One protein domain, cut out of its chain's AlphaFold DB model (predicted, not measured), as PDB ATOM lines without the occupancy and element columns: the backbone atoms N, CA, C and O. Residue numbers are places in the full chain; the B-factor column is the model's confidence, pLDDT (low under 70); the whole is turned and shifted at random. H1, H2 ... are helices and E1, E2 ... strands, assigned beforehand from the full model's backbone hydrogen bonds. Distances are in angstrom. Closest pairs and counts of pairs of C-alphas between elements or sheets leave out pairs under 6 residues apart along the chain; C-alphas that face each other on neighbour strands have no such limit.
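This is residues 7 to 79 of the 82 residues of a protein of Lactobacillus paracasei (UniProt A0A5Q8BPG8). One long helix, H2, is the backbone of a small helical body: H1 packs on its first part, the short H3 on its last part, and H4 crosses it steeply, while the second long helix, H5, is set off at one end of the domain, touching no other helix and near H1. A short strand, E1, lies between H3 and H4 along the chain, and residues 7 to 8 pair with its residues 48 to 49, antiparallel. The printed part has 73 residues, with five named helices and one named strand in the order H1, H2, H3, E1, H4, H5; the class is mostly helix. The whole is compact, with a radius of gyration of the C-alphas of 12.7 A, and spans 38 by 26 by 21 A.

H1 is residues 9 to 14, 8.8 A from first to last C-alpha, beginning at C-alpha 9 at (177.381, 114.321, 111.425). H2 is residues 19 to 35, 24.5 A long, ending at C-alpha 35 at (161.851, 121.055, 122.890). H3 is residues 39 to 42, 5.5 A long. E1 is residues 48 to 50, 7.1 A long, and pairs with no named strand. H4 is residues 51 to 58, 10.5 A long. H5 is residues 64 to 77, 21.1 A long, ending at C-alpha 77 at (194.423, 115.566, 107.949).

H2 is the hub, touching three helices. H1 touches residues 19 to 26 of H2 alone, at a steep tilt of 48 degrees, opposite ways; their closest C-alphas, of Lys 9 and Ala 22, are 5.3 A apart. H3 touches residues 30 to 34 of H2 alone, and the closest C-alphas, of Lys 30 and Tyr 41, are 5.2 A apart. The closest C-alphas of H2 and E1, those of Lys 30 and Val 49, are 6.4 A apart. H4 touches H2, with the C-alphas of Ala 29 and Ala 53 closest at 5.3 A, at a steep tilt of 69.9 degrees, only just short of about perpendicular, opposite ways. E1 and H4 meet only through their link. H5 is close to but not clearly touching H1, about perpendicular at 85 degrees, with the C-alphas of Glu 11 and Leu 70 closest at 7.0 A. H5 is apart from H2, H3, E1 and H4. In H1, H2 and H4 every O i to N i+4 pair is within hydrogen-bond range; in H5 8 of 10 are, and H3 is too short for such a pair.

The two C-alphas farthest apart, those of Arg 35 and Thr 79, are 40.0 A apart. The printed part has no cut, and its five links are tight. The mean pLDDT of the printed part is 89.6, and of H5 74; residues 74 to 79, of which 74 to 77 belong to H5, are under 70.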
ATOM      1  N   MET A   7     179.031 118.384 118.548       93.25
ATOM      2  CA  MET A   7     179.288 117.316 117.598       93.25
ATOM      3  C   MET A   7     178.497 117.525 116.298       93.25
ATOM      4  O   MET A   7     177.434 118.156 116.268       93.25
ATOM      5  N   THR A   8     179.036 116.991 115.213       95.75
ATOM      6  CA  THR A   8     178.572 117.042 113.829       95.75
ATOM      7  C   THR A   8     178.244 115.641 113.322       95.75
ATOM      8  O   THR A   8     178.607 114.624 113.913       95.75
ATOM      9  N   LYS A   9     177.597 115.579 112.153       95.00
ATOM     10  CA  LYS A   9     177.381 114.321 111.425       95.00
ATOM     11  C   LYS A   9     178.695 113.573 111.156       95.00
ATOM     12  O   LYS A   9     178.710 112.354 111.233       95.00
ATOM     13  N   HIS A  10     179.773 114.279 110.815       94.50
ATOM     14  CA  HIS A  10     181.038 113.647 110.425       94.50
ATOM     15  C   HIS A  10     181.719 112.966 111.611       94.50
ATOM     16  O   HIS A  10     182.177 111.841 111.472       94.50
ATOM     17  N   GLU A  11     181.689 113.587 112.791       93.88
ATOM     18  CA  GLU A  11     182.190 112.966 114.024       93.88
ATOM     19  C   GLU A  11     181.383 111.712 114.384       93.88
ATOM     20  O   GLU A  11     181.959 110.690 114.733       93.88
ATOM     21  N   LEU A  12     180.058 111.732 114.202       93.94
ATOM     22  CA  LEU A  12     179.233 110.527 114.350       93.94
ATOM     23  C   LEU A  12     179.603 109.433 113.340       93.94
ATOM     24  O   LEU A  12     179.628 108.257 113.690       93.94
ATOM     25  N   VAL A  13     179.915 109.794 112.096       95.00
ATOM     26  CA  VAL A  13     180.393 108.817 111.106       95.00
ATOM     27  C   VAL A  13     181.750 108.241 111.511       95.00
ATOM     28  O   VAL A  13     181.934 107.030 111.441       95.00
ATOM     29  N   ALA A  14     182.664 109.070 112.018       92.06
ATOM     30  CA  ALA A  14     183.957 108.625 112.539       92.06
ATOM     31  C   ALA A  14     183.825 107.720 113.780       92.06
ATOM     32  O   ALA A  14     184.655 106.843 113.994       92.06
ATOM     33  N   LEU A  15     182.747 107.872 114.559       90.38
ATOM     34  CA  LEU A  15     182.380 106.955 115.646       90.38
ATOM     35  C   LEU A  15     181.830 105.600 115.159       90.38
ATOM     36  O   LEU A  15     181.563 104.729 115.984       90.38
ATOM     37  N   GLY A  16     181.642 105.413 113.850       91.94
ATOM     38  CA  GLY A  16     181.155 104.167 113.252       91.94
ATOM     39  C   GLY A  16     179.661 104.154 112.916       91.94
ATOM     40  O   GLY A  16     179.140 103.123 112.492       91.94
ATOM     41  N   TYR A  17     178.944 105.273 113.065       94.38
ATOM     42  CA  TYR A  17     177.551 105.350 112.617       94.38
ATOM     43  C   TYR A  17     177.470 105.499 111.092       94.38
ATOM     44  O   TYR A  17     178.155 106.321 110.489       94.38
ATOM     45  N   GLY A  18     176.550 104.773 110.451       96.44
ATOM     46  CA  GLY A  18     176.256 104.983 109.031       96.44
ATOM     47  C   GLY A  18     175.776 106.416 108.750       96.44
ATOM     48  O   GLY A  18     175.091 107.016 109.578       96.44
ATOM     49  N   ALA A  19     176.086 106.964 107.571       96.56
ATOM     50  CA  ALA A  19     175.817 108.370 107.235       96.56
ATOM     51  C   ALA A  19     174.346 108.794 107.429       96.56
ATOM     52  O   ALA A  19     174.079 109.875 107.960       96.56
ATOM     53  N   SER A  20     173.396 107.928 107.054       97.00
ATOM     54  CA  SER A  20     171.959 108.150 107.276       97.00
ATOM     55  C   SER A  20     171.619 108.174 108.771       97.00
ATOM     56  O   SER A  20     170.991 109.119 109.247       97.00
ATOM     57  N   ARG A  21     172.125 107.202 109.541       96.75
ATOM     58  CA  ARG A  21     171.911 107.126 110.993       96.75
ATOM     59  C   ARG A  21     172.494 108.341 111.713       96.75
ATOM     60  O   ARG A  21     171.834 108.907 112.578       96.75
ATOM     61  N   ALA A  22     173.694 108.771 111.330       97.12
ATOM     62  CA  ALA A  22     174.331 109.973 111.855       97.12
ATOM     63  C   ALA A  22     173.483 111.227 111.582       97.12
ATOM     64  O   ALA A  22     173.259 112.037 112.481       97.12
ATOM     65  N   GLN A  23     172.952 111.376 110.364       96.69
ATOM     66  CA  GLN A  23     172.070 112.489 110.014       96.69
ATOM     67  C   GLN A  23     170.768 112.480 110.831       96.69
ATOM     68  O   GLN A  23     170.340 113.531 111.315       96.69
ATOM     69  N   ASP A  24     170.171 111.306 111.043       97.38
ATOM     70  CA  ASP A  24     168.972 111.159 111.868       97.38
ATOM     71  C   ASP A  24     169.220 111.510 113.335       97.38
ATOM     72  O   ASP A  24     168.386 112.173 113.958       97.38
ATOM     73  N   ILE A  25     170.376 111.122 113.882       97.12
ATOM     74  CA  ILE A  25     170.790 111.488 115.241       97.12
ATOM     75  C   ILE A  25     170.887 113.012 115.367       97.12
ATOM     76  O   ILE A  25     170.278 113.581 116.271       97.12
ATOM     77  N   ILE A  26     171.562 113.693 114.431       97.25
ATOM     78  CA  ILE A  26     171.653 115.163 114.426       97.25
ATOM     79  C   ILE A  26     170.258 115.796 114.359       97.25
ATOM     80  O   ILE A  26     169.960 116.727 115.110       97.25
ATOM     81  N   ARG A  27     169.368 115.282 113.502       96.81
ATOM     82  CA  ARG A  27     167.996 115.796 113.377       96.81
ATOM     83  C   ARG A  27     167.215 115.654 114.683       96.81
ATOM     84  O   ARG A  27     166.554 116.603 115.109       96.81
ATOM     85  N   ARG A  28     167.302 114.488 115.326       97.50
ATOM     86  CA  ARG A  28     166.644 114.204 116.608       97.50
ATOM     87  C   ARG A  28     167.207 115.063 117.737       97.50
ATOM     88  O   ARG A  28     166.423 115.646 118.481       97.50
ATOM     89  N   ALA A  29     168.526 115.215 117.814       97.25
ATOM     90  CA  ALA A  29     169.185 116.060 118.805       97.25
ATOM     91  C   ALA A  29     168.782 117.538 118.654       97.25
ATOM     92  O   ALA A  29     168.462 118.193 119.643       97.25
ATOM     93  N   LYS A  30     168.689 118.062 117.422       96.94
ATOM     94  CA  LYS A  30     168.173 119.424 117.179       96.94
ATOM     95  C   LYS A  30     166.740 119.589 117.668       96.94
ATOM     96  O   LYS A  30     166.435 120.567 118.344       96.94
ATOM     97  N   LEU A  31     165.866 118.633 117.349       97.25
ATOM     98  CA  LEU A  31     164.474 118.666 117.796       97.25
ATOM     99  C   LEU A  31     164.373 118.621 119.324       97.25
ATOM    100  O   LEU A  31     163.576 119.354 119.905       97.25
ATOM    101  N   LEU A  32     165.196 117.797 119.970       97.38
ATOM    102  CA  LEU A  32     165.292 117.725 121.421       97.38
ATOM    103  C   LEU A  32     165.709 119.074 122.016       97.38
ATOM    104  O   LEU A  32     165.057 119.554 122.939       97.38
ATOM    105  N   MET A  33     166.720 119.735 121.453       96.56
ATOM    106  CA  MET A  33     167.153 121.054 121.928       96.56
ATOM    107  C   MET A  33     166.076 122.131 121.750       96.56
ATOM    108  O   MET A  33     165.888 122.967 122.632       96.56
ATOM    109  N   VAL A  34     165.318 122.085 120.649       97.00
ATOM    110  CA  VAL A  34     164.162 122.974 120.451       97.00
ATOM    111  C   VAL A  34     163.082 122.706 121.503       97.00
ATOM    112  O   VAL A  34     162.544 123.654 122.068       97.00
ATOM    113  N   ARG A  35     162.799 121.435 121.823       96.75
ATOM    114  CA  ARG A  35     161.851 121.055 122.890       96.75
ATOM    115  C   ARG A  35     162.305 121.514 124.275       96.75
ATOM    116  O   ARG A  35     161.463 121.859 125.091       96.75
ATOM    117  N   LYS A  36     163.617 121.580 124.518       95.81
ATOM    118  CA  LYS A  36     164.215 122.151 125.737       95.81
ATOM    119  C   LYS A  36     164.166 123.687 125.793       95.81
ATOM    120  O   LYS A  36     164.719 124.272 126.715       95.81
ATOM    121  N   GLY A  37     163.525 124.344 124.824       96.62
ATOM    122  CA  GLY A  37     163.354 125.797 124.807       96.62
ATOM    123  C   GLY A  37     164.493 126.559 124.129       96.62
ATOM    124  O   GLY A  37     164.572 127.774 124.276       96.62
ATOM    125  N   VAL A  38     165.365 125.883 123.368       95.62
ATOM    126  CA  VAL A  38     166.481 126.526 122.657       95.62
ATOM    127  C   VAL A  38     166.156 126.658 121.157       95.62
ATOM    128  O   VAL A  38     166.462 125.753 120.371       95.62
ATOM    129  N   PRO A  39     165.565 127.784 120.702       95.12
ATOM    130  CA  PRO A  39     165.118 127.950 119.314       95.12
ATOM    131  C   PRO A  39     166.267 128.006 118.300       95.12
ATOM    132  O   PRO A  39     166.043 127.757 117.116       95.12
ATOM    133  N   TYR A  40     167.499 128.268 118.750       95.06
ATOM    134  CA  TYR A  40     168.710 128.283 117.919       95.06
ATOM    135  C   TYR A  40     168.846 127.025 117.038       95.06
ATOM    136  O   TYR A  40     169.207 127.110 115.861       95.06
ATOM    137  N   TYR A  41     168.460 125.854 117.558       95.94
ATOM    138  CA  TYR A  41     168.562 124.578 116.842       95.94
ATOM    139  C   TYR A  41     167.472 124.337 115.789       95.94
ATOM    140  O   TYR A  41     167.533 123.341 115.067       95.94
ATOM    141  N   LYS A  42     166.508 125.255 115.633       95.56
ATOM    142  CA  LYS A  42     165.480 125.189 114.581       95.56
ATOM    143  C   LYS A  42     166.059 125.432 113.179       95.56
ATOM    144  O   LYS A  42     165.471 124.994 112.196       95.56
ATOM    145  N   SER A  43     167.210 126.102 113.071       95.06
ATOM    146  CA  SER A  43     167.808 126.475 111.781       95.06
ATOM    147  C   SER A  43     168.225 125.250 110.952       95.06
ATOM    148  O   SER A  43     169.017 124.441 111.440       95.06
ATOM    149  N   PRO A  44     167.793 125.101 109.685       90.75
ATOM    150  CA  PRO A  44     168.165 123.962 108.841       90.75
ATOM    151  C   PRO A  44     169.660 123.940 108.490       90.75
ATOM    152  O   PRO A  44     170.230 122.861 108.363       90.75
ATOM    153  N   LYS A  45     170.316 125.107 108.424       92.00
ATOM    154  CA  LYS A  45     171.747 125.239 108.093       92.00
ATOM    155  C   LYS A  45     172.683 124.836 109.241       92.00
ATOM    156  O   LYS A  45     173.882 124.683 109.032       92.00
ATOM    157  N   LEU A  46     172.158 124.661 110.457       93.06
ATOM    158  CA  LEU A  46     172.960 124.270 111.614       93.06
ATOM    159  C   LEU A  46     173.199 122.753 111.619       93.06
ATOM    160  O   LEU A  46     172.284 121.977 111.907       93.06
ATOM    161  N   GLY A  47     174.431 122.343 111.317       92.19
ATOM    162  CA  GLY A  47     174.879 120.942 111.318       92.19
ATOM    163  C   GLY A  47     175.563 120.479 112.610       92.19
ATOM    164  O   GLY A  47     176.190 119.421 112.606       92.19
ATOM    165  N   ARG A  48     175.486 121.274 113.687       94.12
ATOM    166  CA  ARG A  48     176.116 121.010 114.990       94.12
ATOM    167  C   ARG A  48     175.082 120.947 116.107       94.12
ATOM    168  O   ARG A  48     174.121 121.713 116.104       94.12
ATOM    169  N   VAL A  49     175.314 120.061 117.067       95.94
ATOM    170  CA  VAL A  49     174.493 119.871 118.273       95.94
ATOM    171  C   VAL A  49     175.388 119.639 119.490       95.94
ATOM    172  O   VAL A  49     176.519 119.202 119.311       95.94
ATOM    173  N   PRO A  50     174.940 119.920 120.723       94.88
ATOM    174  CA  PRO A  50     175.703 119.575 121.918       94.88
ATOM    175  C   PRO A  50     175.861 118.061 122.041       94.88
ATOM    176  O   PRO A  50     174.926 117.320 121.730       94.88
ATOM    177  N   VAL A  51     177.010 117.609 122.546       94.56
ATOM    178  CA  VAL A  51     177.256 116.182 122.823       94.56
ATOM    179  C   VAL A  51     176.210 115.633 123.790       94.56
ATOM    180  O   VAL A  51     175.655 114.572 123.534       94.56
ATOM    181  N   THR A  52     175.837 116.411 124.807       93.50
ATOM    182  CA  THR A  52     174.812 116.038 125.793       93.50
ATOM    183  C   THR A  52     173.467 115.686 125.156       93.50
ATOM    184  O   THR A  52     172.814 114.729 125.559       93.50
ATOM    185  N   ALA A  53     173.057 116.416 124.115       95.31
ATOM    186  CA  ALA A  53     171.832 116.115 123.379       95.31
ATOM    187  C   ALA A  53     171.953 114.811 122.580       95.31
ATOM    188  O   ALA A  53     170.969 114.102 122.401       95.31
ATOM    189  N   VAL A  54     173.145 114.493 122.075       95.69
ATOM    190  CA  VAL A  54     173.376 113.254 121.328       95.69
ATOM    191  C   VAL A  54     173.427 112.048 122.261       95.69
ATOM    192  O   VAL A  54     172.821 111.026 121.952       95.69
ATOM    193  N   GLU A  55     174.073 112.182 123.413       94.75
ATOM    194  CA  GLU A  55     174.091 111.176 124.479       94.75
ATOM    195  C   GLU A  55     172.680 110.794 124.928       94.75
ATOM    196  O   GLU A  55     172.354 109.614 125.025       94.75
ATOM    197  N   GLU A  56     171.806 111.782 125.110       95.75
ATOM    198  CA  GLU A  56     170.408 111.567 125.488       95.75
ATOM    199  C   GLU A  56     169.597 110.861 124.389       95.75
ATOM    200  O   GLU A  56     168.744 110.028 124.684       95.75
ATOM    201  N   ILE A  57     169.882 111.139 123.110       95.75
ATOM    202  CA  ILE A  57     169.258 110.428 121.980       95.75
ATOM    203  C   ILE A  57     169.746 108.980 121.875       95.75
ATOM    204  O   ILE A  57     168.978 108.109 121.458       95.75
ATOM    205  N   LEU A  58     171.013 108.727 122.195       94.00
ATOM    206  CA  LEU A  58     171.624 107.403 122.106       94.00
ATOM    207  C   LEU A  58     171.424 106.560 123.374       94.00
ATOM    208  O   LEU A  58     171.551 105.342 123.303       94.00
ATOM    209  N   GLY A  59     171.108 107.187 124.509       93.75
ATOM    210  CA  GLY A  59     171.008 106.521 125.808       93.75
ATOM    211  C   GLY A  59     172.361 106.058 126.357       93.75
ATOM    212  O   GLY A  59     172.413 105.093 127.113       93.75
ATOM    213  N   LEU A  60     173.458 106.706 125.952       92.44
ATOM    214  CA  LEU A  60     174.825 106.353 126.350       92.44
ATOM    215  C   LEU A  60     175.662 107.603 126.611       92.44
ATOM    216  O   LEU A  60     175.321 108.692 126.163       92.44
ATOM    217  N   GLN A  61     176.774 107.433 127.318       89.25
ATOM    218  CA  GLN A  61     177.754 108.489 127.562       89.25
ATOM    219  C   GLN A  61     178.940 108.311 126.617       89.25
ATOM    220  O   GLN A  61     179.484 107.210 126.491       89.25
ATOM    221  N   ILE A  62     179.341 109.384 125.938       86.88
ATOM    222  CA  ILE A  62     180.502 109.364 125.053       86.88
ATOM    223  C   ILE A  62     181.726 109.687 125.904       86.88
ATOM    224  O   ILE A  62     181.819 110.747 126.520       86.88
ATOM    225  N   SER A  63     182.685 108.762 125.952       84.69
ATOM    226  CA  SER A  63     183.864 108.952 126.795       84.69
ATOM    227  C   SER A  63     184.694 110.155 126.336       84.69
ATOM    228  O   SER A  63     184.880 110.395 125.138       84.69
ATOM    229  N   THR A  64     185.262 110.880 127.298       80.31
ATOM    230  CA  THR A  64     186.179 112.000 127.035       80.31
ATOM    231  C   THR A  64     187.383 111.568 126.205       80.31
ATOM    232  O   THR A  64     187.826 112.315 125.335       80.31
ATOM    233  N   ARG A  65     187.870 110.337 126.411       82.69
ATOM    234  CA  ARG A  65     188.927 109.729 125.598       82.69
ATOM    235  C   ARG A  65     188.521 109.664 124.128       82.69
ATOM    236  O   ARG A  65     189.283 110.098 123.277       82.69
ATOM    237  N   THR A  66     187.319 109.172 123.834       82.62
ATOM    238  CA  THR A  66     186.818 109.064 122.457       82.62
ATOM    239  C   THR A  66     186.714 110.436 121.789       82.62
ATOM    240  O   THR A  66     187.146 110.595 120.652       82.62
ATOM    241  N   LEU A  67     186.208 111.445 122.505       80.75
ATOM    242  CA  LEU A  67     186.141 112.823 121.999       80.75
ATOM    243  C   LEU A  67     187.537 113.401 121.718       80.75
ATOM    244  O   LEU A  67     187.736 114.075 120.708       80.75
ATOM    245  N   ALA A  68     188.512 113.112 122.583       82.06
ATOM    246  CA  ALA A  68     189.888 113.564 122.406       82.06
ATOM    247  C   ALA A  68     190.568 112.907 121.194       82.06
ATOM    248  O   ALA A  68     191.302 113.584 120.479       82.06
ATOM    249  N   GLU A  69     190.324 111.620 120.935       84.31
ATOM    250  CA  GLU A  69     190.866 110.938 119.752       84.31
ATOM    251  C   GLU A  69     190.292 111.510 118.446       84.31
ATOM    252  O   GLU A  69     191.052 111.779 117.516       84.31
ATOM    253  N   LEU A  70     188.988 111.809 118.397       81.31
ATOM    254  CA  LEU A  70     188.363 112.458 117.234       81.31
ATOM    255  C   LEU A  70     188.955 113.846 116.941       81.31
ATOM    256  O   LEU A  70     189.141 114.221 115.784       81.31
ATOM    257  N   ALA A  71     189.281 114.615 117.983       78.50
ATOM    258  CA  ALA A  71     189.900 115.928 117.814       78.50
ATOM    259  C   ALA A  71     191.316 115.842 117.207       78.50
ATOM    260  O   ALA A  71     191.726 116.743 116.464       78.50
ATOM    261  N   LYS A  72     192.055 114.758 117.491       77.06
ATOM    262  CA  LYS A  72     193.414 114.519 116.975       77.06
ATOM    263  C   LYS A  72     193.409 114.119 115.502       77.06
ATOM    264  O   LYS A  72     194.224 114.636 114.737       77.06
ATOM    265  N   THR A  73     192.487 113.248 115.085       73.75
ATOM    266  CA  THR A  73     192.412 112.778 113.690       73.75
ATOM    267  C   THR A  73     192.161 113.932 112.718       73.75
ATOM    268  O   THR A  73     192.830 114.023 111.690       73.75
ATOM    269  N   MET A  74     191.317 114.899 113.096       64.81
ATOM    270  CA  MET A  74     191.028 116.077 112.266       64.81
ATOM    271  C   MET A  74     192.220 117.043 112.108       64.81
ATOM    272  O   MET A  74     192.328 117.708 111.081       64.81
ATOM    273  N   HIS A  75     193.135 117.128 113.084       57.09
ATOM    274  CA  HIS A  75     194.339 117.972 112.970       57.09
ATOM    275  C   HIS A  75     195.427 117.336 112.093       57.09
ATOM    276  O   HIS A  75     196.187 118.051 111.435       57.09
ATOM    277  N   SER A  76     195.496 116.001 112.048       56.31
ATOM    278  CA  SER A  76     196.464 115.289 111.204       56.31
ATOM    279  C   SER A  76     196.123 115.322 109.711       56.31
ATOM    280  O   SER A  76     197.025 115.261 108.878       56.31
ATOM    281  N   GLU A  77     194.844 115.466 109.354       55.47
ATOM    282  CA  GLU A  77     194.423 115.566 107.949       55.47
ATOM    283  C   GLU A  77     194.733 116.952 107.358       55.47
ATOM    284  O   GLU A  77     195.172 117.043 106.217       55.47
ATOM    285  N   ALA A  78     194.640 118.024 108.154       52.97
ATOM    286  CA  ALA A  78     194.952 119.388 107.709       52.97
ATOM    287  C   ALA A  78     196.456 119.659 107.479       52.97
ATOM    288  O   ALA A  78     196.814 120.668 106.876       52.97
ATOM    289  N   THR A  79     197.347 118.790 107.967       54.12
ATOM    290  CA  THR A  79     198.809 118.949 107.834       54.12
ATOM    291  C   THR A  79     199.432 118.093 106.729       54.12
ATOM    292  O   THR A  79     200.612 118.266 106.443       54.12
TER     293      THR A  79